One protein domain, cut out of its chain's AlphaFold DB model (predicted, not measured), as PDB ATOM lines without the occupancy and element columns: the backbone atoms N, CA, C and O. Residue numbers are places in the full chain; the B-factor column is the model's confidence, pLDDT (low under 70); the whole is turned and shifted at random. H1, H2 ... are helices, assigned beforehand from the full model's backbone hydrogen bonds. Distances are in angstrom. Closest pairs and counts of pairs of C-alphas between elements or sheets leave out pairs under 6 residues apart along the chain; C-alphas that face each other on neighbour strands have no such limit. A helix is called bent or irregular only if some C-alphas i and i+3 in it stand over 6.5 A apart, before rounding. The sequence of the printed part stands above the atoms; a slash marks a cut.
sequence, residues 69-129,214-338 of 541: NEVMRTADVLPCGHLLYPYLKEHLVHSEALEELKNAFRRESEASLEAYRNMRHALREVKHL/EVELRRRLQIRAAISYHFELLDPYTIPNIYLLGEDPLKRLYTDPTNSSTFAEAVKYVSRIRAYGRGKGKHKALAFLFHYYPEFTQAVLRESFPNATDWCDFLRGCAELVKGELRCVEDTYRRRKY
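This is residues 69 to 129 and 214 to 338 of the 541 residues of an uncharacterized protein of Phytomonas sp. isolate EM1 (UniProt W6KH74). Two long helices, H3 and H10, run out to opposite ends of a body of shorter helices; residues 121 to 129 of H3 and residues 330 to 337, of which 330 to 334 belong to H10, stick out as arms. H8 and H9 lie near the middle, H4 runs side by side with part of H3, H6 and H7 cross on another side, and H1, H2 and H5 gather along H10. The printed part has 186 residues with ten named helices, H1 to H10 in chain order, and no named strand: the class is all helix. It is only just loose, close to compact, with a radius of gyration of the C-alphas of 19.4 A; the arms stretch the spans to 81 by 33 by 32 A.

H3, residues 95 to 129, is the longest helix at 50.7 A, from C-alpha 95 at (359.609, 244.248, 291.772) to C-alpha 129 at (398.215, 238.274, 324.057). H10, residues 308 to 334, spans 38.7 A and ends with C-alpha 334 at (347.308, 285.216, 287.096). H4, residues 214 to 230, spans 24.0 A, and H7, residues 261 to 276, 24.9 A with a kink of 36 degrees near residue 270. The shorter helices are H1, 69 to 74; H2, 81 to 91; H5, 242 to 245; H6, 247 to 255; H8, 286 to 292; and H9, 294 to 304. H2 is only just irregular: C-alphas 83 and 86 are 6.6 A apart.

With residues 102 to 116 alone, H3 touches H4 at a shallow tilt of 26 degrees, opposite ways; their closest C-alphas, of Lys 102 and Ser 228, are 5.0 A apart. H3 also touches H9, closest at Phe 105 and Phe 296, 6.7 A between C-alphas. H7 touches H8 at a steep tilt of 63 degrees, closest at the C-alphas of Val 270 and Ala 287, 5.4 A. H6 touches H7, with C-alphas of Pro 249 and Ala 266 closest at 4.6 A. H10 touches H6, closest at the C-alphas of Lys 251 and Ala 308, 5.2 A; H2, at Leu 84 and Cys 318, 6.5 A; and H5, at Ile 242 and Leu 315, 6.3 A. H1 touches H5, closest at the C-alphas of Arg 73 and Leu 244, 6.3 A. H3 and H10 are apart. Helix packing is only just mostly crossed: of the 9 pairs of helices of six or more residues that touch, 3 are at a shallow tilt. Every O i to N i+4 pair is within hydrogen-bond range in H1, H4, H6, H8, H9 and H10, against 5 of 7 in H2, 30 of 31 in H3 and 5 of 12 in H7, where 10 of 13 O i to N i+3 pairs are; H5 is too short for an i+4 pair.

The C-alphas of Leu 129 and Arg 335 are the two farthest apart, 81.0 A. Residues 130 to 213 are not printed, and C-alphas 129 and 214 are 21.9 A apart across the cut. H4 to H5 is a long link of 11 residues. Residues 336 to 338 have pLDDT under 70.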
ATOM      1  N   ASN A  69     360.398 279.753 285.642       95.12
ATOM      2  CA  ASN A  69     361.677 279.682 284.933       95.12
ATOM      3  C   ASN A  69     362.861 279.985 285.867       95.12
ATOM      4  O   ASN A  69     363.898 279.330 285.763       95.12
ATOM      5  N   GLU A  70     362.700 280.929 286.794       96.50
ATOM      6  CA  GLU A  70     363.737 281.269 287.765       96.50
ATOM      7  C   GLU A  70     363.912 280.174 288.818       96.50
ATOM      8  O   GLU A  70     365.042 279.806 289.147       96.50
ATOM      9  N   VAL A  71     362.814 279.578 289.289       96.25
ATOM     10  CA  VAL A  71     362.848 278.392 290.155       96.25
ATOM     11  C   VAL A  71     363.649 277.275 289.481       96.25
ATOM     12  O   VAL A  71     364.583 276.740 290.074       96.25
ATOM     13  N   MET A  72     363.355 276.975 288.213       96.31
ATOM     14  CA  MET A  72     364.059 275.933 287.457       96.31
ATOM     15  C   MET A  72     365.521 276.288 287.147       96.31
ATOM     16  O   MET A  72     366.326 275.386 286.929       96.31
ATOM     17  N   ARG A  73     365.892 277.572 287.142       95.44
ATOM     18  CA  ARG A  73     367.281 278.022 286.953       95.44
ATOM     19  C   ARG A  73     368.102 277.964 288.241       95.44
ATOM     20  O   ARG A  73     369.322 277.860 288.175       95.44
ATOM     21  N   THR A  74     367.459 278.058 289.403       94.38
ATOM     22  CA  THR A  74     368.147 278.263 290.689       94.38
ATOM     23  C   THR A  74     368.067 277.073 291.639       94.38
ATOM     24  O   THR A  74     368.930 276.944 292.508       94.38
ATOM     25  N   ALA A  75     367.069 276.198 291.500       95.62
ATOM     26  CA  ALA A  75     366.888 275.062 292.396       95.62
ATOM     27  C   ALA A  75     367.978 273.994 292.198       95.62
ATOM     28  O   ALA A  75     368.192 273.530 291.079       95.62
ATOM     29  N   ASP A  76     368.604 273.542 293.288       95.00
ATOM     30  CA  ASP A  76     369.544 272.409 293.272       95.00
ATOM     31  C   ASP A  76     368.816 271.070 293.074       95.00
ATOM     32  O   ASP A  76     369.321 270.153 292.425       95.00
ATOM     33  N   VAL A  77     367.610 270.962 293.637       94.94
ATOM     34  CA  VAL A  77     366.701 269.823 293.464       94.94
ATOM     35  C   VAL A  77     365.346 270.306 292.998       94.94
ATOM     36  O   VAL A  77     364.921 271.410 293.343       94.94
ATOM     37  N   LEU A  78     364.658 269.465 292.238       95.31
ATOM     38  CA  LEU A  78     363.335 269.778 291.727       95.31
ATOM     39  C   LEU A  78     362.338 269.981 292.888       95.31
ATOM     40  O   LEU A  78     362.286 269.145 293.800       95.31
ATOM     41  N   PRO A  79     361.554 271.078 292.893       92.19
ATOM     42  CA  PRO A  79     360.432 271.223 293.816       92.19
ATOM     43  C   PRO A  79     359.300 270.246 293.456       92.19
ATOM     44  O   PRO A  79     359.397 269.480 292.502       92.19
ATOM     45  N   CYS A  80     358.212 270.264 294.231       89.25
ATOM     46  CA  CYS A  80     357.016 269.453 293.965       89.25
ATOM     47  C   CYS A  80     357.280 267.935 293.911       89.25
ATOM     48  O   CYS A  80     356.712 267.227 293.083       89.25
ATOM     49  N   GLY A  81     358.107 267.407 294.823       90.06
ATOM     50  CA  GLY A  81     358.430 265.974 294.871       90.06
ATOM     51  C   GLY A  81     357.200 265.050 294.903       90.06
ATOM     52  O   GLY A  81     357.236 263.956 294.346       90.06
ATOM     53  N   HIS A  82     356.070 265.493 295.459       89.38
ATOM     54  CA  HIS A  82     354.818 264.730 295.423       89.38
ATOM     55  C   HIS A  82     354.387 264.325 293.996       89.38
ATOM     56  O   HIS A  82     353.870 263.225 293.821       89.38
ATOM     57  N   LEU A  83     354.669 265.150 292.977       91.62
ATOM     58  CA  LEU A  83     354.401 264.834 291.567       91.62
ATOM     59  C   LEU A  83     355.388 263.839 290.967       91.62
ATOM     60  O   LEU A  83     355.050 263.103 290.044       91.62
ATOM     61  N   LEU A  84     356.616 263.827 291.477       95.00
ATOM     62  CA  LEU A  84     357.662 262.945 290.977       95.00
ATOM     63  C   LEU A  84     357.475 261.515 291.475       95.00
ATOM     64  O   LEU A  84     357.982 260.594 290.849       95.00
ATOM     65  N   TYR A  85     356.749 261.302 292.575       93.31
ATOM     66  CA  TYR A  85     356.604 259.971 293.161       93.31
ATOM     67  C   TYR A  85     355.970 258.936 292.209       93.31
ATOM     68  O   TYR A  85     356.582 257.883 292.021       93.31
ATOM     69  N   PRO A  86     354.812 259.194 291.558       93.62
ATOM     70  CA  PRO A  86     354.260 258.262 290.573       93.62
ATOM     71  C   PRO A  86     355.206 258.033 289.389       93.62
ATOM     72  O   PRO A  86     355.409 256.893 288.986       93.62
ATOM     73  N   TYR A  87     355.840 259.100 288.897       95.00
ATOM     74  CA  TYR A  87     356.751 259.040 287.755       95.00
ATOM     75  C   TYR A  87     358.007 258.206 288.053       95.00
ATOM     76  O   TYR A  87     358.412 257.370 287.250       95.00
ATOM     77  N   LEU A  88     358.586 258.371 289.246       95.12
ATOM     78  CA  LEU A  88     359.699 257.560 289.743       95.12
ATOM     79  C   LEU A  88     359.307 256.090 289.857       95.12
ATOM     80  O   LEU A  88     360.089 255.227 289.479       95.12
ATOM     81  N   LYS A  89     358.107 255.810 290.373       93.81
ATOM     82  CA  LYS A  89     357.609 254.443 290.532       93.81
ATOM     83  C   LYS A  89     357.385 253.739 289.193       93.81
ATOM     84  O   LYS A  89     357.486 252.526 289.153       93.81
ATOM     85  N   GLU A  90     357.061 254.476 288.137       94.12
ATOM     86  CA  GLU A  90     356.848 253.929 286.794       94.12
ATOM     87  C   GLU A  90     358.160 253.641 286.046       94.12
ATOM     88  O   GLU A  90     358.226 252.681 285.287       94.12
ATOM     89  N   HIS A  91     359.199 254.455 286.259       94.31
ATOM     90  CA  HIS A  91     360.424 254.409 285.447       94.31
ATOM     91  C   HIS A  91     361.629 253.774 286.147       94.31
ATOM     92  O   HIS A  91     362.570 253.359 285.477       94.31
ATOM     93  N   LEU A  92     361.659 253.744 287.481       92.75
ATOM     94  CA  LEU A  92     362.735 253.076 288.210       92.75
ATOM     95  C   LEU A  92     362.433 251.593 288.368       92.75
ATOM     96  O   LEU A  92     361.281 251.199 288.551       92.75
ATOM     97  N   VAL A  93     363.496 250.787 288.370       89.81
ATOM     98  CA  VAL A  93     363.396 249.350 288.612       89.81
ATOM     99  C   VAL A  93     362.626 249.090 289.908       89.81
ATOM    100  O   VAL A  93     362.960 249.580 290.988       89.81
ATOM    101  N   HIS A  94     361.574 248.297 289.781       84.50
ATOM    102  CA  HIS A  94     360.748 247.824 290.879       84.50
ATOM    103  C   HIS A  94     360.640 246.298 290.811       84.50
ATOM    104  O   HIS A  94     361.136 245.670 289.875       84.50
ATOM    105  N   SER A  95     359.942 245.685 291.770       82.88
ATOM    106  CA  SER A  95     359.609 244.248 291.772       82.88
ATOM    107  C   SER A  95     360.824 243.302 291.855       82.88
ATOM    108  O   SER A  95     361.751 243.572 292.615       82.88
ATOM    109  N   GLU A  96     360.789 242.170 291.146       89.31
ATOM    110  CA  GLU A  96     361.735 241.053 291.287       89.31
ATOM    111  C   GLU A  96     363.178 241.463 290.968       89.31
ATOM    112  O   GLU A  96     364.064 241.205 291.777       89.31
ATOM    113  N   ALA A  97     363.400 242.220 289.890       91.50
ATOM    114  CA  ALA A  97     364.729 242.702 289.502       91.50
ATOM    115  C   ALA A  97     365.398 243.567 290.592       91.50
ATOM    116  O   ALA A  97     366.588 243.418 290.882       91.50
ATOM    117  N   LEU A  98     364.633 244.438 291.266       94.00
ATOM    118  CA  LEU A  98     365.169 245.221 292.383       94.00
ATOM    119  C   LEU A  98     365.519 244.322 293.579       94.00
ATOM    120  O   LEU A  98     366.541 244.545 294.229       94.00
ATOM    121  N   GLU A  99     364.704 243.310 293.884       93.88
ATOM    122  CA  GLU A  99     365.011 242.363 294.963       93.88
ATOM    123  C   GLU A  99     366.214 241.472 294.633       93.88
ATOM    124  O   GLU A  99     367.036 241.218 295.514       93.88
ATOM    125  N   GLU A 100     366.390 241.053 293.380       94.19
ATOM    126  CA  GLU A 100     367.585 240.337 292.926       94.19
ATOM    127  C   GLU A 100     368.851 241.181 293.112       94.19
ATOM    128  O   GLU A 100     369.819 240.715 293.725       94.19
ATOM    129  N   LEU A 101     368.819 242.449 292.683       94.88
ATOM    130  CA  LEU A 101     369.905 243.402 292.923       94.88
ATOM    131  C   LEU A 101     370.172 243.568 294.421       94.88
ATOM    132  O   LEU A 101     371.309 243.418 294.876       94.88
ATOM    133  N   LYS A 102     369.132 243.821 295.221       95.00
ATOM    134  CA  LYS A 102     369.260 243.938 296.679       95.00
ATOM    135  C   LYS A 102     369.890 242.689 297.282       95.00
ATOM    136  O   LYS A 102     370.780 242.827 298.110       95.00
ATOM    137  N   ASN A 103     369.501 241.489 296.859       94.12
ATOM    138  CA  ASN A 103     370.048 240.228 297.363       94.12
ATOM    139  C   ASN A 103     371.510 239.999 296.949       94.12
ATOM    140  O   ASN A 103     372.292 239.441 297.728       94.12
ATOM    141  N   ALA A 104     371.910 240.430 295.750       92.06
ATOM    142  CA  ALA A 104     373.302 240.384 295.309       92.06
ATOM    143  C   ALA A 104     374.194 241.279 296.186       92.06
ATOM    144  O   ALA A 104     375.173 240.805 296.765       92.06
ATOM    145  N   PHE A 105     373.797 242.540 296.369       94.56
ATOM    146  CA  PHE A 105     374.550 243.514 297.163       94.56
ATOM    147  C   PHE A 105     374.408 243.302 298.680       94.56
ATOM    148  O   PHE A 105     375.311 243.635 299.446       94.56
ATOM    149  N   ARG A 106     373.315 242.689 299.152       93.00
ATOM    150  CA  ARG A 106     373.129 242.335 300.569       93.00
ATOM    151  C   ARG A 106     374.224 241.392 301.036       93.00
ATOM    152  O   ARG A 106     374.909 241.721 302.001       93.00
ATOM    153  N   ARG A 107     374.448 240.298 300.302       90.38
ATOM    154  CA  ARG A 107     375.499 239.314 300.611       90.38
ATOM    155  C   ARG A 107     376.880 239.963 300.703       90.38
ATOM    156  O   ARG A 107     377.618 239.701 301.647       90.38
ATOM    157  N   GLU A 108     377.207 240.850 299.764       91.00
ATOM    158  CA  GLU A 108     378.467 241.603 299.776       91.00
ATOM    159  C   GLU A 108     378.574 242.528 301.003       91.00
ATOM    160  O   GLU A 108     379.597 242.549 301.697       91.00
ATOM    161  N   SER A 109     377.508 243.281 301.295       90.62
ATOM    162  CA  SER A 109     377.477 244.226 302.413       90.62
ATOM    163  C   SER A 109     377.574 243.530 303.776       90.62
ATOM    164  O   SER A 109     378.272 244.018 304.665       90.62
ATOM    165  N   GLU A 110     376.943 242.363 303.925       90.88
ATOM    166  CA  GLU A 110     377.007 241.526 305.125       90.88
ATOM    167  C   GLU A 110     378.380 240.897 305.301       90.88
ATOM    168  O   GLU A 110     378.963 241.020 306.375       90.88
ATOM    169  N   ALA A 111     378.937 240.301 304.243       91.31
ATOM    170  CA  ALA A 111     380.280 239.732 304.277       91.31
ATOM    171  C   ALA A 111     381.327 240.793 304.650       91.31
ATOM    172  O   ALA A 111     382.213 240.532 305.461       91.31
ATOM    173  N   SER A 112     381.187 242.014 304.125       90.62
ATOM    174  CA  SER A 112     382.069 243.138 304.458       90.62
ATOM    175  C   SER A 112     381.931 243.582 305.920       90.62
ATOM    176  O   SER A 112     382.931 243.857 306.587       90.62
ATOM    177  N   LEU A 113     380.700 243.656 306.439       89.94
ATOM    178  CA  LEU A 113     380.444 244.014 307.835       89.94
ATOM    179  C   LEU A 113     380.952 242.933 308.800       89.94
ATOM    180  O   LEU A 113     381.517 243.261 309.845       89.94
ATOM    181  N   GLU A 114     380.797 241.663 308.439       91.75
ATOM    182  CA  GLU A 114     381.267 240.528 309.226       91.75
ATOM    183  C   GLU A 114     382.795 240.414 309.205       91.75
ATOM    184  O   GLU A 114     383.420 240.269 310.253       91.75
ATOM    185  N   ALA A 115     383.431 240.612 308.047       91.12
ATOM    186  CA  ALA A 115     384.887 240.696 307.945       91.12
ATOM    187  C   ALA A 115     385.460 241.807 308.843       91.12
ATOM    188  O   ALA A 115     386.465 241.597 309.525       91.12
ATOM    189  N   TYR A 116     384.793 242.966 308.914       91.31
ATOM    190  CA  TYR A 116     385.174 244.038 309.837       91.31
ATOM    191  C   TYR A 116     385.042 243.616 311.311       91.31
ATOM    192  O   TYR A 116     385.941 243.901 312.109       91.31
ATOM    193  N   ARG A 117     383.960 242.921 311.691       89.56
ATOM    194  CA  ARG A 117     383.777 242.392 313.058       89.56
ATOM    195  C   ARG A 117     384.861 241.377 313.421       89.56
ATOM    196  O   ARG A 117     385.474 241.513 314.478       89.56
ATOM    197  N   ASN A 118     385.161 240.446 312.520       91.44
ATOM    198  CA  ASN A 118     386.203 239.435 312.704       91.44
ATOM    199  C   ASN A 118     387.592 240.066 312.827       91.44
ATOM    200  O   ASN A 118     388.339 239.744 313.749       91.44
ATOM    201  N   MET A 119     387.916 241.040 311.971       90.75
ATOM    202  CA  MET A 119     389.150 241.824 312.083       90.75
ATOM    203  C   MET A 119     389.250 242.510 313.455       90.75
ATOM    204  O   MET A 119     390.306 242.495 314.086       90.75
ATOM    205  N   ARG A 120     388.153 243.095 313.953       86.94
ATOM    206  CA  ARG A 120     388.119 243.728 315.281       86.94
ATOM    207  C   ARG A 120     388.289 242.718 316.414       86.94
ATOM    208  O   ARG A 120     388.963 243.047 317.387       86.94
ATOM    209  N   HIS A 121     387.719 241.522 316.290       87.31
ATOM    210  CA  HIS A 121     387.918 240.437 317.248       87.31
ATOM    211  C   HIS A 121     389.390 240.009 317.301       87.31
ATOM    212  O   HIS A 121     390.005 240.070 318.363       87.31
ATOM    213  N   ALA A 122     389.993 239.720 316.146       87.56
ATOM    214  CA  ALA A 122     391.398 239.329 316.047       87.56
ATOM    215  C   ALA A 122     392.347 240.402 316.616       87.56
ATOM    216  O   ALA A 122     393.290 240.094 317.343       87.56
ATOM    217  N   LEU A 123     392.078 241.690 316.361       85.25
ATOM    218  CA  LEU A 123     392.861 242.788 316.943       85.25
ATOM    219  C   LEU A 123     392.753 242.855 318.476       85.25
ATOM    220  O   LEU A 123     393.713 243.264 319.133       85.25
ATOM    221  N   ARG A 124     391.607 242.476 319.060       86.06
ATOM    222  CA  ARG A 124     391.452 242.376 320.521       86.06
ATOM    223  C   ARG A 124     392.255 241.205 321.080       86.06
ATOM    224  O   ARG A 124     392.944 241.396 322.075       86.06
ATOM    225  N   GLU A 125     392.222 240.051 320.422       88.75
ATOM    226  CA  GLU A 125     392.990 238.866 320.829       88.75
ATOM    227  C   GLU A 125     394.498 239.126 320.793       88.75
ATOM    228  O   GLU A 125     395.191 238.870 321.776       88.75
ATOM    229  N   VAL A 126     395.008 239.728 319.711       88.06
ATOM    230  CA  VAL A 126     396.427 240.107 319.602       88.06
ATOM    231  C   VAL A 126     396.824 241.069 320.720       88.06
ATOM    232  O   VAL A 126     397.887 240.910 321.319       88.06
ATOM    233  N   LYS A 127     395.971 242.050 321.042       86.19
ATOM    234  CA  LYS A 127     396.237 242.986 322.141       86.19
ATOM    235  C   LYS A 127     396.276 242.266 323.494       86.19
ATOM    236  O   LYS A 127     397.185 242.521 324.276       86.19
ATOM    237  N   HIS A 128     395.327 241.368 323.748       88.06
ATOM    238  CA  HIS A 128     395.277 240.590 324.986       88.06
ATOM    239  C   HIS A 128     396.524 239.706 325.145       88.06
ATOM    240  O   HIS A 128     397.123 239.669 326.215       88.06
ATOM    241  N   LEU A 129     396.975 239.057 324.066       90.69
ATOM    242  CA  LEU A 129     398.215 238.274 324.057       90.69
ATOM    243  C   LEU A 129     399.453 239.144 324.314       90.69
ATOM    244  O   LEU A 129     400.321 238.762 325.092       90.69
ATOM    245  N   GLU A 214     387.913 254.329 312.067       87.31
ATOM    246  CA  GLU A 214     387.190 253.080 312.332       87.31
ATOM    247  C   GLU A 214     385.701 253.323 312.575       87.31
ATOM    248  O   GLU A 214     384.880 252.531 312.111       87.31
ATOM    249  N   VAL A 215     385.350 254.405 313.281       88.50
ATOM    250  CA  VAL A 215     383.951 254.815 313.475       88.50
ATOM    251  C   VAL A 215     383.298 255.087 312.124       88.50
ATOM    252  O   VAL A 215     382.212 254.571 311.858       88.50
ATOM    253  N   GLU A 216     383.968 255.843 311.252       90.00
ATOM    254  CA  GLU A 216     383.441 256.167 309.926       90.00
ATOM    255  C   GLU A 216     383.319 254.923 309.037       90.00
ATOM    256  O   GLU A 216     382.286 254.726 308.397       90.00
ATOM    257  N   LEU A 217     384.313 254.025 309.045       90.69
ATOM    258  CA  LEU A 217     384.243 252.768 308.295       90.69
ATOM    259  C   LEU A 217     383.082 251.887 308.775       90.69
ATOM    260  O   LEU A 217     382.281 251.431 307.957       90.69
ATOM    261  N   ARG A 218     382.948 251.686 310.095       91.25
ATOM    262  CA  ARG A 218     381.835 250.927 310.689       91.25
ATOM    263  C   ARG A 218     380.496 251.525 310.276       91.25
ATOM    264  O   ARG A 218     379.613 250.798 309.822       91.25
ATOM    265  N   ARG A 219     380.354 252.848 310.393       91.50
ATOM    266  CA  ARG A 219     379.137 253.573 310.016       91.50
ATOM    267  C   ARG A 219     378.821 253.395 308.533       91.50
ATOM    268  O   ARG A 219     377.674 253.131 308.184       91.50
ATOM    269  N   ARG A 220     379.824 253.488 307.658       92.56
ATOM    270  CA  ARG A 220     379.668 253.293 306.211       92.56
ATOM    271  C   ARG A 220     379.184 251.883 305.874       92.56
ATOM    272  O   ARG A 220     378.261 251.750 305.073       92.56
ATOM    273  N   LEU A 221     379.742 250.851 306.508       93.12
ATOM    274  CA  LEU A 221     379.312 249.460 306.320       93.12
ATOM    275  C   LEU A 221     377.880 249.224 306.821       93.12
ATOM    276  O   LEU A 221     377.075 248.619 306.118       93.12
ATOM    277  N   GLN A 222     377.525 249.771 307.987       92.69
ATOM    278  CA  GLN A 222     376.157 249.707 308.515       92.69
ATOM    279  C   GLN A 222     375.147 250.396 307.590       92.69
ATOM    280  O   GLN A 222     374.061 249.872 307.359       92.69
ATOM    281  N   ILE A 223     375.503 251.554 307.026       93.31
ATOM    282  CA  ILE A 223     374.646 252.260 306.068       93.31
ATOM    283  C   ILE A 223     374.481 251.446 304.781       93.31
ATOM    284  O   ILE A 223     373.364 251.355 304.279       93.31
ATOM    285  N   ARG A 224     375.555 250.837 304.257       94.81
ATOM    286  CA  ARG A 224     375.482 249.962 303.073       94.81
ATOM    287  C   ARG A 224     374.528 248.793 303.291       94.81
ATOM    288  O   ARG A 224     373.659 248.579 302.451       94.81
ATOM    289  N   ALA A 225     374.635 248.118 304.436       92.12
ATOM    290  CA  ALA A 225     373.698 247.066 304.818       92.12
ATOM    291  C   ALA A 225     372.259 247.611 304.896       92.12
ATOM    292  O   ALA A 225     371.352 247.088 304.262       92.12
ATOM    293  N   ALA A 226     372.030 248.733 305.578       92.94
ATOM    294  CA  ALA A 226     370.688 249.313 305.656       92.94
ATOM    295  C   ALA A 226     370.103 249.684 304.274       92.94
ATOM    296  O   ALA A 226     368.900 249.542 304.061       92.94
ATOM    297  N   ILE A 227     370.931 250.146 303.328       94.75
ATOM    298  CA  ILE A 227     370.507 250.414 301.945       94.75
ATOM    299  C   ILE A 227     370.094 249.108 301.253       94.75
ATOM    300  O   ILE A 227     368.984 249.044 300.734       94.75
ATOM    301  N   SER A 228     370.924 248.060 301.285       93.12
ATOM    302  CA  SER A 228     370.628 246.782 300.611       93.12
ATOM    303  C   SER A 228     369.407 246.055 301.194       93.12
ATOM    304  O   SER A 228     368.718 245.311 300.493       93.12
ATOM    305  N   TYR A 229     369.086 246.294 302.466       91.44
ATOM    306  CA  TYR A 229     367.882 245.767 303.104       91.44
ATOM    307  C   TYR A 229     366.618 246.556 302.756       91.44
ATOM    308  O   TYR A 229     365.593 245.969 302.403       91.44
ATOM    309  N   HIS A 230     366.676 247.883 302.875       93.00
ATOM    310  CA  HIS A 230     365.469 248.703 302.981       93.00
ATOM    311  C   HIS A 230     365.223 249.635 301.798       93.00
ATOM    312  O   HIS A 230     364.208 250.320 301.803       93.00
ATOM    313  N   PHE A 231     366.127 249.728 300.825       95.44
ATOM    314  CA  PHE A 231     365.907 250.586 299.663       95.44
ATOM    315  C   PHE A 231     364.707 250.103 298.834       95.44
ATOM    316  O   PHE A 231     364.625 248.924 298.493       95.44
ATOM    317  N   GLU A 232     363.803 251.031 298.511       94.44
ATOM    318  CA  GLU A 232     362.661 250.794 297.611       94.44
ATOM    319  C   GLU A 232     362.636 251.759 296.422       94.44
ATOM    320  O   GLU A 232     362.304 251.353 295.316       94.44
ATOM    321  N   LEU A 233     362.966 253.038 296.633       95.12
ATOM    322  CA  LEU A 233     362.894 254.060 295.585       95.12
ATOM    323  C   LEU A 233     363.833 255.232 295.893       95.12
ATOM    324  O   LEU A 233     364.272 255.428 297.033       95.12
ATOM    325  N   LEU A 234     364.107 256.062 294.887       95.25
ATOM    326  CA  LEU A 234     364.696 257.379 295.119       95.25
ATOM    327  C   LEU A 234     363.714 258.290 295.870       95.25
ATOM    328  O   LEU A 234     362.505 258.241 295.647       95.25
ATOM    329  N   ASP A 235     364.235 259.140 296.756       94.56
ATOM    330  CA  ASP A 235     363.420 260.149 297.434       94.56
ATOM    331  C   ASP A 235     362.993 261.251 296.444       94.56
ATOM    332  O   ASP A 235     363.859 262.008 295.975       94.56
ATOM    333  N   PRO A 236     361.678 261.397 296.170       94.19
ATOM    334  CA  PRO A 236     361.170 262.381 295.222       94.19
ATOM    335  C   PRO A 236     361.538 263.833 295.556       94.19
ATOM    336  O   PRO A 236     361.606 264.666 294.660       94.19
ATOM    337  N   TYR A 237     361.807 264.161 296.822       91.88
ATOM    338  CA  TYR A 237     362.139 265.529 297.248       91.88
ATOM    339  C   TYR A 237     363.631 265.869 297.121       91.88
ATOM    340  O   TYR A 237     364.090 266.899 297.641       91.88
ATOM    341  N   THR A 238     364.399 264.982 296.487       92.81
ATOM    342  CA  THR A 238     365.854 265.103 296.314       92.81
ATOM    343  C   THR A 238     366.318 264.823 294.888       92.81
ATOM    344  O   THR A 238     367.520 264.683 294.654       92.81
ATOM    345  N   ILE A 239     365.384 264.754 293.932       95.31
ATOM    346  CA  ILE A 239     365.713 264.573 292.519       95.31
ATOM    347  C   ILE A 239     366.504 265.794 292.034       95.31
ATOM    348  O   ILE A 239     366.029 266.925 292.189       95.31
ATOM    349  N   PRO A 240     367.720 265.599 291.496       95.06
ATOM    350  CA  PRO A 240     368.565 266.703 291.075       95.06
ATOM    351  C   PRO A 240     367.939 267.470 289.913       95.06
ATOM    352  O   PRO A 240     367.349 266.885 289.006       95.06
ATOM    353  N   ASN A 241     368.136 268.783 289.907       95.81
ATOM    354  CA  ASN A 241     367.758 269.602 288.769       95.81
ATOM    355  C   ASN A 241     368.818 269.501 287.661       95.81
ATOM    356  O   ASN A 241     369.898 270.093 287.753       95.81
ATOM    357  N   ILE A 242     368.499 268.759 286.599       95.75
ATOM    358  CA  ILE A 242     369.399 268.549 285.456       95.75
ATOM    359  C   ILE A 242     369.792 269.857 284.757       95.75
ATOM    360  O   ILE A 242     370.923 269.975 284.291       95.75
ATOM    361  N   TYR A 243     368.917 270.869 284.749       94.25
ATOM    362  CA  TYR A 243     369.209 272.162 284.123       94.25
ATOM    363  C   TYR A 243     370.285 272.962 284.858       94.25
ATOM    364  O   TYR A 243     370.961 273.777 284.234       94.25
ATOM    365  N   LEU A 244     370.469 272.716 286.158       92.69
ATOM    366  CA  LEU A 244     371.506 273.369 286.952       92.69
ATOM    367  C   LEU A 244     372.794 272.542 287.024       92.69
ATOM    368  O   LEU A 244     373.887 273.100 286.953       92.69
ATOM    369  N   LEU A 245     372.684 271.219 287.181       90.81
ATOM    370  CA  LEU A 245     373.862 270.348 287.282       90.81
ATOM    371  C   LEU A 245     374.558 270.108 285.938       90.81
ATOM    372  O   LEU A 245     375.764 269.863 285.922       90.81
ATOM    373  N   GLY A 246     373.807 270.162 284.837       92.62
ATOM    374  CA  GLY A 246     374.267 269.742 283.520       92.62
ATOM    375  C   GLY A 246     374.257 268.221 283.346       92.62
ATOM    376  O   GLY A 246     374.241 267.453 284.310       92.62
ATOM    377  N   GLU A 247     374.267 267.775 282.090       96.12
ATOM    378  CA  GLU A 247     374.194 266.347 281.760       96.12
ATOM    379  C   GLU A 247     375.512 265.612 282.018       96.12
ATOM    380  O   GLU A 247     375.495 264.461 282.441       96.12
ATOM    381  N   ASP A 248     376.659 266.258 281.793       96.38
ATOM    382  CA  ASP A 248     377.956 265.573 281.815       96.38
ATOM    383  C   ASP A 248     378.269 264.897 283.159       96.38
ATOM    384  O   ASP A 248     378.630 263.714 283.148       96.38
ATOM    385  N   PRO A 249     378.099 265.548 284.331       95.19
ATOM    386  CA  PRO A 249     378.301 264.869 285.608       95.19
ATOM    387  C   PRO A 249     377.324 263.704 285.802       95.19
ATOM    388  O   PRO A 249     377.701 262.660 286.325       95.19
ATOM    389  N   LEU A 250     376.075 263.845 285.354       96.12
ATOM    390  CA  LEU A 250     375.046 262.815 285.502       96.12
ATOM    391  C   LEU A 250     375.318 261.598 284.608       96.12
ATOM    392  O   LEU A 250     375.140 260.467 285.060       96.12
ATOM    393  N   LYS A 251     375.821 261.815 283.387       97.75
ATOM    394  CA  LYS A 251     376.272 260.745 282.488       97.75
ATOM    395  C   LYS A 251     377.455 259.992 283.085       97.75
ATOM    396  O   LYS A 251     377.417 258.768 283.123       97.75
ATOM    397  N   ARG A 252     378.444 260.695 283.649       97.38
ATOM    398  CA  ARG A 252     379.599 260.060 284.314       97.38
ATOM    399  C   ARG A 252     379.200 259.203 285.513       97.38
ATOM    400  O   ARG A 252     379.756 258.127 285.691       97.38
ATOM    401  N   LEU A 253     378.208 259.625 286.304       96.62
ATOM    402  CA  LEU A 253     377.662 258.797 287.393       96.62
ATOM    403  C   LEU A 253     377.058 257.476 286.888       96.62
ATOM    404  O   LEU A 253     377.053 256.480 287.610       96.62
ATOM    405  N   TYR A 254     376.565 257.456 285.649       97.62
ATOM    406  CA  TYR A 254     376.038 256.261 285.001       97.62
ATOM    407  C   TYR A 254     377.147 255.409 284.353       97.62
ATOM    408  O   TYR A 254     377.165 254.184 284.512       97.62
ATOM    409  N   THR A 255     378.084 256.030 283.630       97.38
ATOM    410  CA  THR A 255     379.066 255.335 282.777       97.38
ATOM    411  C   THR A 255     380.350 254.954 283.494       97.38
ATOM    412  O   THR A 255     380.834 253.835 283.320       97.38
ATOM    413  N   ASP A 256     380.911 255.864 284.286       97.94
ATOM    414  CA  ASP A 256     382.295 255.750 284.734       97.94
ATOM    415  C   ASP A 256     382.419 254.731 285.877       97.94
ATOM    416  O   ASP A 256     381.511 254.615 286.707       97.94
ATOM    417  N   PRO A 257     383.536 253.985 285.969       97.69
ATOM    418  CA  PRO A 257     383.777 253.080 287.090       97.69
ATOM    419  C   PRO A 257     383.753 253.820 288.434       97.69
ATOM    420  O   PRO A 257     384.341 254.898 288.551       97.69
ATOM    421  N   THR A 258     383.142 253.235 289.471       96.75
ATOM    422  CA  THR A 258     382.962 253.890 290.788       96.75
ATOM    423  C   THR A 258     384.274 254.241 291.498       96.75
ATOM    424  O   THR A 258     384.302 255.115 292.364       96.75
ATOM    425  N   ASN A 259     385.373 253.585 291.122       95.56
ATOM    426  CA  ASN A 259     386.725 253.818 291.627       95.56
ATOM    427  C   ASN A 259     387.540 254.830 290.796       95.56
ATOM    428  O   ASN A 259     388.688 255.111 291.139       95.56
ATOM    429  N   SER A 260     386.982 255.368 289.709       97.81
ATOM    430  CA  SER A 260     387.668 256.331 288.843       97.81
ATOM    431  C   SER A 260     387.664 257.752 289.424       97.81
ATOM    432  O   SER A 260     386.765 258.155 290.168       97.81
ATOM    433  N   SER A 261     388.670 258.551 289.055       97.19
ATOM    434  CA  SER A 261     388.736 259.970 289.430       97.19
ATOM    435  C   SER A 261     387.599 260.785 288.807       97.19
ATOM    436  O   SER A 261     387.051 261.665 289.465       97.19
ATOM    437  N   THR A 262     387.200 260.461 287.576       96.94
ATOM    438  CA  THR A 262     386.115 261.140 286.855       96.94
ATOM    439  C   THR A 262     384.754 260.889 287.503       96.94
ATOM    440  O   THR A 262     383.966 261.827 287.650       96.94
ATOM    441  N   PHE A 263     384.505 259.671 287.999       96.81
ATOM    442  CA  PHE A 263     383.336 259.372 288.828       96.81
ATOM    443  C   PHE A 263     383.372 260.146 290.150       96.81
ATOM    444  O   PHE A 263     382.382 260.767 290.536       96.81
ATOM    445  N   ALA A 264     384.521 260.178 290.834       95.44
ATOM    446  CA  ALA A 264     384.666 260.926 292.083       95.44
ATOM    447  C   ALA A 264     384.405 262.433 291.898       95.44
ATOM    448  O   ALA A 264     383.796 263.068 292.763       95.44
ATOM    449  N   GLU A 265     384.816 263.014 290.769       94.12
ATOM    450  CA  GLU A 265     384.459 264.383 290.388       94.12
ATOM    451  C   GLU A 265     382.955 264.543 290.170       94.12
ATOM    452  O   GLU A 265     382.362 265.467 290.725       94.12
ATOM    453  N   ALA A 266     382.317 263.629 289.438       94.94
ATOM    454  CA  ALA A 266     380.875 263.652 289.204       94.94
ATOM    455  C   ALA A 266     380.066 263.565 290.513       94.94
ATOM    456  O   ALA A 266     379.116 264.325 290.725       94.94
ATOM    457  N   VAL A 267     380.507 262.731 291.462       94.31
ATOM    458  CA  VAL A 267     379.915 262.634 292.806       94.31
ATOM    459  C   VAL A 267     379.998 263.964 293.556       94.31
ATOM    460  O   VAL A 267     379.072 264.292 294.301       94.31
ATOM    461  N   LYS A 268     381.046 264.779 293.370       91.50
ATOM    462  CA  LYS A 268     381.139 266.102 294.021       91.50
ATOM    463  C   LYS A 268     380.028 267.055 293.568       91.50
ATOM    464  O   LYS A 268     379.555 267.835 294.395       91.50
ATOM    465  N   TYR A 269     379.579 266.976 292.313       88.75
ATOM    466  CA  TYR A 269     378.484 267.816 291.804       88.75
ATOM    467  C   TYR A 269     377.166 267.502 292.513       88.75
ATOM    468  O   TYR A 269     376.537 268.402 293.069       88.75
ATOM    469  N   VAL A 270     376.801 266.220 292.599       88.38
ATOM    470  CA  VAL A 270     375.593 265.797 293.328       88.38
ATOM    471  C   VAL A 270     375.770 265.870 294.846       88.38
ATOM    472  O   VAL A 270     374.793 266.009 295.573       88.38
ATOM    473  N   SER A 271     376.999 265.860 295.370       86.56
ATOM    474  CA  SER A 271     377.247 265.956 296.818       86.56
ATOM    475  C   SER A 271     376.772 267.274 297.425       86.56
ATOM    476  O   SER A 271     376.430 267.297 298.606       86.56
ATOM    477  N   ARG A 272     376.678 268.351 296.634       82.81
ATOM    478  CA  ARG A 272     376.120 269.643 297.076       82.81
ATOM    479  C   ARG A 272     374.662 269.512 297.541       82.81
ATOM    480  O   ARG A 272     374.244 270.201 298.466       82.81
ATOM    481  N   ILE A 273     373.928 268.554 296.974       85.12
ATOM    482  CA  ILE A 273     372.527 268.249 297.296       85.12
ATOM    483  C   ILE A 273     372.392 267.483 298.624       85.12
ATOM    484  O   ILE A 273     371.316 267.462 299.222       85.12
ATOM    485  N   ARG A 274     373.475 266.901 299.168       79.38
ATOM    486  CA  ARG A 274     373.431 266.166 300.452       79.38
ATOM    487  C   ARG A 274     372.978 267.022 301.628       79.38
ATOM    488  O   ARG A 274     372.455 266.477 302.599       79.38
ATOM    489  N   ALA A 275     373.148 268.342 301.539       79.69
ATOM    490  CA  ALA A 275     372.654 269.294 302.532       79.69
ATOM    491  C   ALA A 275     371.135 269.176 302.771       79.69
ATOM    492  O   ALA A 275     370.644 269.560 303.831       79.69
ATOM    493  N   TYR A 276     370.393 268.607 301.817       81.00
ATOM    494  CA  TYR A 276     368.941 268.462 301.883       81.00
ATOM    495  C   TYR A 276     368.464 267.141 302.497       81.00
ATOM    496  O   TYR A 276     367.256 266.913 302.572       81.00
ATOM    497  N   GLY A 277     369.388 266.295 302.966       84.31
ATOM    498  CA  GLY A 277     369.088 265.103 303.757       84.31
ATOM    499  C   GLY A 277     369.392 263.772 303.065       84.31
ATOM    500  O   GLY A 277     369.850 263.703 301.927       84.31
ATOM    501  N   ARG A 278     369.150 262.682 303.805       87.00
ATOM    502  CA  ARG A 278     369.398 261.288 303.376       87.00
ATOM    503  C   ARG A 278     368.207 260.612 302.683       87.00
ATOM    504  O   ARG A 278     368.334 259.482 302.217       87.00
ATOM    505  N   GLY A 279     367.060 261.282 302.650       87.06
ATOM    506  CA  GLY A 279     365.761 260.694 302.335       87.06
ATOM    507  C   GLY A 279     365.033 260.119 303.552       87.06
ATOM    508  O   GLY A 279     365.589 260.054 304.656       87.06
ATOM    509  N   LYS A 280     363.765 259.742 303.364       85.81
ATOM    510  CA  LYS A 280     362.864 259.283 304.431       85.81
ATOM    511  C   LYS A 280     362.530 257.799 304.287       85.81
ATOM    512  O   LYS A 280     362.106 257.345 303.228       85.81
ATOM    513  N   GLY A 281     362.664 257.057 305.389       88.62
ATOM    514  CA  GLY A 281     362.320 255.636 305.446       88.62
ATOM    515  C   GLY A 281     363.087 254.830 304.398       88.62
ATOM    516  O   GLY A 281     364.320 254.871 304.362       88.62
ATOM    517  N   LYS A 282     362.345 254.130 303.541       92.31
ATOM    518  CA  LYS A 282     362.851 253.281 302.455       92.31
ATOM    519  C   LYS A 282     363.207 254.043 301.172       92.31
ATOM    520  O   LYS A 282     363.864 253.495 300.289       92.31
ATOM    521  N   HIS A 283     362.847 255.326 301.099       94.50
ATOM    522  CA  HIS A 283     363.222 256.203 299.997       94.50
ATOM    523  C   HIS A 283     364.524 256.936 300.318       94.50
ATOM    524  O   HIS A 283     364.645 257.578 301.368       94.50
ATOM    525  N   LYS A 284     365.521 256.834 299.436       94.81
ATOM    526  CA  LYS A 284     366.862 257.388 299.682       94.81
ATOM    527  C   LYS A 284     367.220 258.470 298.680       94.81
ATOM    528  O   LYS A 284     366.919 258.366 297.495       94.81
ATOM    529  N   ALA A 285     367.902 259.502 299.166       94.00
ATOM    530  CA  ALA A 285     368.377 260.576 298.310       94.00
ATOM    531  C   ALA A 285     369.495 260.089 297.379       94.00
ATOM    532  O   ALA A 285     370.407 259.388 297.821       94.00
ATOM    533  N   LEU A 286     369.486 260.523 296.117       93.69
ATOM    534  CA  LEU A 286     370.478 260.096 295.122       93.69
ATOM    535  C   LEU A 286     371.919 260.402 295.571       93.69
ATOM    536  O   LEU A 286     372.801 259.548 295.524       93.69
ATOM    537  N   ALA A 287     372.148 261.607 296.096       93.50
ATOM    538  CA  ALA A 287     373.460 262.016 296.596       93.50
ATOM    539  C   ALA A 287     373.911 261.224 297.840       93.50
ATOM    540  O   ALA A 287     375.109 261.064 298.080       93.50
ATOM    541  N   PHE A 288     372.965 260.723 298.642       94.19
ATOM    542  CA  PHE A 288     373.256 259.842 299.775       94.19
ATOM    543  C   PHE A 288     373.688 258.455 299.288       94.19
ATOM    544  O   PHE A 288     374.684 257.919 299.774       94.19
ATOM    545  N   LEU A 289     372.979 257.912 298.298       95.19
ATOM    546  CA  LEU A 289     373.277 256.616 297.695       95.19
ATOM    547  C   LEU A 289     374.663 256.601 297.040       95.19
ATOM    548  O   LEU A 289     375.488 255.771 297.410       95.19
ATOM    549  N   PHE A 290     374.990 257.582 296.195       95.25
ATOM    550  CA  PHE A 290     376.318 257.656 295.570       95.25
ATOM    551  C   PHE A 290     377.468 257.840 296.562       95.25
ATOM    552  O   PHE A 290     378.586 257.396 296.310       95.25
ATOM    553  N   HIS A 291     377.219 258.477 297.704       92.88
ATOM    554  CA  HIS A 291     378.251 258.629 298.723       92.88
ATOM    555  C   HIS A 291     378.523 257.315 299.475       92.88
ATOM    556  O   HIS A 291     379.680 256.941 299.700       92.88
ATOM    557  N   TYR A 292     377.462 256.608 299.873       93.44
ATOM    558  CA  TYR A 292     377.589 255.439 300.740       93.44
ATOM    559  C   TYR A 292     377.689 254.116 299.979       93.44
ATOM    560  O   TYR A 292     378.462 253.257 300.406       93.44
ATOM    561  N   TYR A 293     376.992 253.956 298.853       95.50
ATOM    562  CA  TYR A 293     376.954 252.718 298.071       95.50
ATOM    563  C   TYR A 293     376.879 252.972 296.546       95.50
ATOM    564  O   TYR A 293     375.868 252.661 295.908       95.50
ATOM    565  N   PRO A 294     377.927 253.560 295.937       96.12
ATOM    566  CA  PRO A 294     377.911 253.930 294.522       96.12
ATOM    567  C   PRO A 294     377.731 252.735 293.580       96.12
ATOM    568  O   PRO A 294     377.035 252.876 292.582       96.12
ATOM    569  N   GLU A 295     378.277 251.562 293.914       96.56
ATOM    570  CA  GLU A 295     378.164 250.346 293.097       96.56
ATOM    571  C   GLU A 295     376.705 249.889 292.973       96.56
ATOM    572  O   GLU A 295     376.191 249.720 291.868       96.56
ATOM    573  N   PHE A 296     376.011 249.786 294.111       96.69
ATOM    574  CA  PHE A 296     374.580 249.487 294.162       96.69
ATOM    575  C   PHE A 296     373.763 250.535 293.400       96.69
ATOM    576  O   PHE A 296     372.880 250.200 292.618       96.69
ATOM    577  N   THR A 297     374.083 251.818 293.594       96.56
ATOM    578  CA  THR A 297     373.364 252.927 292.945       96.56
ATOM    579  C   THR A 297     373.487 252.856 291.426       96.56
ATOM    580  O   THR A 297     372.496 252.995 290.717       96.56
ATOM    581  N   GLN A 298     374.698 252.616 290.921       97.12
ATOM    582  CA  GLN A 298     374.958 252.500 289.493       97.12
ATOM    583  C   GLN A 298     374.275 251.263 288.895       97.12
ATOM    584  O   GLN A 298     373.752 251.346 287.786       97.12
ATOM    585  N   ALA A 299     374.221 250.147 289.632       97.06
ATOM    586  CA  ALA A 299     373.480 248.958 289.216       97.06
ATOM    587  C   ALA A 299     371.971 249.231 289.109       97.06
ATOM    588  O   ALA A 299     371.378 248.933 288.080       97.06
ATOM    589  N   VAL A 300     371.372 249.889 290.110       96.81
ATOM    590  CA  VAL A 300     369.956 250.302 290.071       96.81
ATOM    591  C   VAL A 300     369.668 251.199 288.866       96.81
ATOM    592  O   VAL A 300     368.660 251.010 288.189       96.81
ATOM    593  N   LEU A 301     370.549 252.160 288.564       96.69
ATOM    594  CA  LEU A 301     370.371 253.037 287.403       96.69
ATOM    595  C   LEU A 301     370.460 252.278 286.076       96.69
ATOM    596  O   LEU A 301     369.648 252.532 285.198       96.69
ATOM    597  N   ARG A 302     371.414 251.357 285.929       96.75
ATOM    598  CA  ARG A 302     371.595 250.566 284.698       96.75
ATOM    599  C   ARG A 302     370.494 249.536 284.474       96.75
ATOM    600  O   ARG A 302     370.213 249.195 283.336       96.75
ATOM    601  N   GLU A 303     369.879 249.063 285.550       97.00
ATOM    602  CA  GLU A 303     368.698 248.203 285.466       97.00
ATOM    603  C   GLU A 303     367.442 249.007 285.105       97.00
ATOM    604  O   GLU A 303     366.554 248.516 284.420       97.00
ATOM    605  N   SER A 304     367.369 250.269 285.547       96.88
ATOM    606  CA  SER A 304     366.226 251.151 285.267       96.88
ATOM    607  C   SER A 304     366.284 251.781 283.872       96.88
ATOM    608  O   SER A 304     365.250 252.040 283.265       96.88
ATOM    609  N   PHE A 305     367.485 252.068 283.369       97.12
ATOM    610  CA  PHE A 305     367.698 252.814 282.132       97.12
ATOM    611  C   PHE A 305     368.693 252.069 281.240       97.12
ATOM    612  O   PHE A 305     369.767 251.726 281.723       97.12
ATOM    613  N   PRO A 306     368.408 251.864 279.942       96.69
ATOM    614  CA  PRO A 306     369.318 251.152 279.041       96.69
ATOM    615  C   PRO A 306     370.675 251.844 278.848       96.69
ATOM    616  O   PRO A 306     371.706 251.190 278.666       96.69
ATOM    617  N   ASN A 307     370.699 253.177 278.847       98.06
ATOM    618  CA  ASN A 307     371.918 253.957 278.646       98.06
ATOM    619  C   ASN A 307     371.888 255.305 279.392       98.06
ATOM    620  O   ASN A 307     370.883 255.723 279.968       98.06
ATOM    621  N   ALA A 308     373.027 256.006 279.377       97.75
ATOM    622  CA  ALA A 308     373.193 257.280 280.077       97.75
ATOM    623  C   ALA A 308     372.311 258.412 279.516       97.75
ATOM    624  O   ALA A 308     372.000 259.357 280.244       97.75
ATOM    625  N   THR A 309     371.937 258.340 278.235       98.06
ATOM    626  CA  THR A 309     371.032 259.307 277.602       98.06
ATOM    627  C   THR A 309     369.623 259.123 278.143       98.06
ATOM    628  O   THR A 309     369.052 260.099 278.608       98.06
ATOM    629  N   ASP A 310     369.128 257.886 278.222       98.06
ATOM    630  CA  ASP A 310     367.802 257.583 278.782       98.06
ATOM    631  C   ASP A 310     367.687 258.034 280.247       98.06
ATOM    632  O   ASP A 310     366.671 258.590 280.658       98.06
ATOM    633  N   TRP A 311     368.761 257.884 281.032       97.19
ATOM    634  CA  TRP A 311     368.837 258.436 282.390       97.19
ATOM    635  C   TRP A 311     368.695 259.969 282.416       97.19
ATOM    636  O   TRP A 311     367.957 260.526 283.235       97.19
ATOM    637  N   CYS A 312     369.390 260.674 281.522       98.12
ATOM    638  CA  CYS A 312     369.286 262.131 281.429       98.12
ATOM    639  C   CYS A 312     367.908 262.570 280.917       98.12
ATOM    640  O   CYS A 312     367.352 263.548 281.415       98.12
ATOM    641  N   ASP A 313     367.334 261.833 279.968       98.25
ATOM    642  CA  ASP A 313     366.006 262.085 279.415       98.25
ATOM    643  C   ASP A 313     364.923 261.884 280.476       98.25
ATOM    644  O   ASP A 313     364.030 262.722 280.607       98.25
ATOM    645  N   PHE A 314     365.060 260.860 281.320       97.88
ATOM    646  CA  PHE A 314     364.220 260.656 282.496       97.88
ATOM    647  C   PHE A 314     364.263 261.858 283.456       97.88
ATOM    648  O   PHE A 314     363.214 262.371 283.863       97.88
ATOM    649  N   LEU A 315     365.459 262.353 283.797       97.88
ATOM    650  CA  LEU A 315     365.609 263.533 284.656       97.88
ATOM    651  C   LEU A 315     365.047 264.804 284.008       97.88
ATOM    652  O   LEU A 315     364.469 265.645 284.701       97.88
ATOM    653  N   ARG A 316     365.171 264.943 282.684       98.06
ATOM    654  CA  ARG A 316     364.548 266.039 281.929       98.06
ATOM    655  C   ARG A 316     363.025 265.937 281.964       98.06
ATOM    656  O   ARG A 316     362.366 266.950 282.177       98.06
ATOM    657  N   GLY A 317     362.476 264.728 281.856       97.94
ATOM    658  CA  GLY A 317     361.051 264.452 282.050       97.94
ATOM    659  C   GLY A 317     360.565 264.891 283.432       97.94
ATOM    660  O   GLY A 317     359.587 265.628 283.532       97.94
ATOM    661  N   CYS A 318     361.310 264.555 284.493       97.94
ATOM    662  CA  CYS A 318     361.017 265.036 285.849       97.94
ATOM    663  C   CYS A 318     361.002 266.572 285.921       97.94
ATOM    664  O   CYS A 318     360.098 267.166 286.510       97.94
ATOM    665  N   ALA A 319     361.999 267.223 285.316       97.44
ATOM    666  CA  ALA A 319     362.108 268.677 285.311       97.44
ATOM    667  C   ALA A 319     360.953 269.348 284.545       97.44
ATOM    668  O   ALA A 319     360.420 270.356 285.010       97.44
ATOM    669  N   GLU A 320     360.530 268.789 283.409       97.06
ATOM    670  CA  GLU A 320     359.404 269.314 282.630       97.06
ATOM    671  C   GLU A 320     358.049 269.087 283.315       97.06
ATOM    672  O   GLU A 320     357.214 269.989 283.276       97.06
ATOM    673  N   LEU A 321     357.845 267.964 284.018       96.25
ATOM    674  CA  LEU A 321     356.650 267.752 284.848       96.25
ATOM    675  C   LEU A 321     356.518 268.839 285.919       96.25
ATOM    676  O   LEU A 321     355.478 269.485 286.042       96.25
ATOM    677  N   VAL A 322     357.599 269.085 286.663       95.69
ATOM    678  CA  VAL A 322     357.615 270.087 287.735       95.69
ATOM    679  C   VAL A 322     357.428 271.496 287.180       95.69
ATOM    680  O   VAL A 322     356.626 272.270 287.695       95.69
ATOM    681  N   LYS A 323     358.122 271.835 286.093       95.69
ATOM    682  CA  LYS A 323     357.974 273.126 285.411       95.69
ATOM    683  C   LYS A 323     356.558 273.337 284.869       95.69
ATOM    684  O   LYS A 323     356.043 274.452 284.946       95.69
ATOM    685  N   GLY A 324     355.934 272.288 284.333       94.75
ATOM    686  CA  GLY A 324     354.542 272.296 283.889       94.75
ATOM    687  C   GLY A 324     353.580 272.601 285.034       94.75
ATOM    688  O   GLY A 324     352.735 273.486 284.892       94.75
ATOM    689  N   GLU A 325     353.760 271.949 286.185       92.44
ATOM    690  CA  GLU A 325     352.943 272.213 287.374       92.44
ATOM    691  C   GLU A 325     353.099 273.649 287.873       92.44
ATOM    692  O   GLU A 325     352.105 274.342 288.081       92.44
ATOM    693  N   LEU A 326     354.340 274.123 288.029       92.94
ATOM    694  CA  LEU A 326     354.598 275.485 288.501       92.94
ATOM    695  C   LEU A 326     353.882 276.513 287.612       92.94
ATOM    696  O   LEU A 326     353.191 277.393 288.120       92.94
ATOM    697  N   ARG A 327     353.954 276.343 286.285       92.50
ATOM    698  CA  ARG A 327     353.235 277.194 285.324       92.50
ATOM    699  C   ARG A 327     351.717 277.081 285.451       92.50
ATOM    700  O   ARG A 327     351.034 278.092 285.336       92.50
ATOM    701  N   CYS A 328     351.182 275.883 285.684       89.88
ATOM    702  CA  CYS A 328     349.746 275.660 285.874       89.88
ATOM    703  C   CYS A 328     349.207 276.409 287.108       89.88
ATOM    704  O   CYS A 328     348.161 277.072 287.051       89.88
ATOM    705  N   VAL A 329     349.951 276.355 288.216       88.12
ATOM    706  CA  VAL A 329     349.632 277.073 289.455       88.12
ATOM    707  C   VAL A 329     349.714 278.589 289.239       88.12
ATOM    708  O   VAL A 329     348.758 279.306 289.543       88.12
ATOM    709  N   GLU A 330     350.794 279.083 288.628       89.69
ATOM    710  CA  GLU A 330     350.948 280.504 288.279       89.69
ATOM    711  C   GLU A 330     349.809 281.009 287.393       89.69
ATOM    712  O   GLU A 330     349.207 282.044 287.675       89.69
ATOM    713  N   ASP A 331     349.456 280.265 286.344       88.94
ATOM    714  CA  ASP A 331     348.348 280.596 285.453       88.94
ATOM    715  C   ASP A 331     347.017 280.685 286.194       88.94
ATOM    716  O   ASP A 331     346.194 281.559 285.898       88.94
ATOM    717  N   THR A 332     346.802 279.807 287.175       85.00
ATOM    718  CA  THR A 332     345.623 279.865 288.041       85.00
ATOM    719  C   THR A 332     345.595 281.186 288.816       85.00
ATOM    720  O   THR A 332     344.561 281.866 288.834       85.00
ATOM    721  N   TYR A 333     346.723 281.596 289.401       87.94
ATOM    722  CA  TYR A 333     346.825 282.852 290.145       87.94
ATOM    723  C   TYR A 333     346.711 284.091 289.246       87.94
ATOM    724  O   TYR A 333     345.960 285.013 289.578       87.94
ATOM    725  N   ARG A 334     347.368 284.110 288.074       87.62
ATOM    726  CA  ARG A 334     347.308 285.216 287.096       87.62
ATOM    727  C   ARG A 334     345.890 285.452 286.595       87.62
ATOM    728  O   ARG A 334     345.446 286.595 286.498       87.62
ATOM    729  N   ARG A 335     345.141 284.375 286.330       81.69
ATOM    730  CA  ARG A 335     343.730 284.467 285.921       81.69
ATOM    731  C   ARG A 335     342.836 285.010 287.038       81.69
ATOM    732  O   ARG A 335     341.686 285.334 286.758       81.69
ATOM    733  N   ARG A 336     343.329 285.081 288.286       68.19
ATOM    734  CA  ARG A 336     342.578 285.412 289.514       68.19
ATOM    735  C   ARG A 336     341.335 284.544 289.723       68.19
ATOM    736  O   ARG A 336     340.510 284.847 290.578       68.19
ATOM    737  N   LYS A 337     341.221 283.443 288.973       60.84
ATOM    738  CA  LYS A 337     340.132 282.465 289.019       60.84
ATOM    739  C   LYS A 337     340.435 281.418 290.080       60.84
ATOM    740  O   LYS A 337     340.372 280.222 289.811       60.84
ATOM    741  N   TYR A 338     340.809 281.872 291.272       61.12
ATOM    742  CA  TYR A 338     340.904 280.958 292.392       61.12
ATOM    743  C   TYR A 338     339.481 280.700 292.894       61.12
ATOM    744  O   TYR A 338     338.770 281.669 293.175       61.12
TER     745      TYR A 338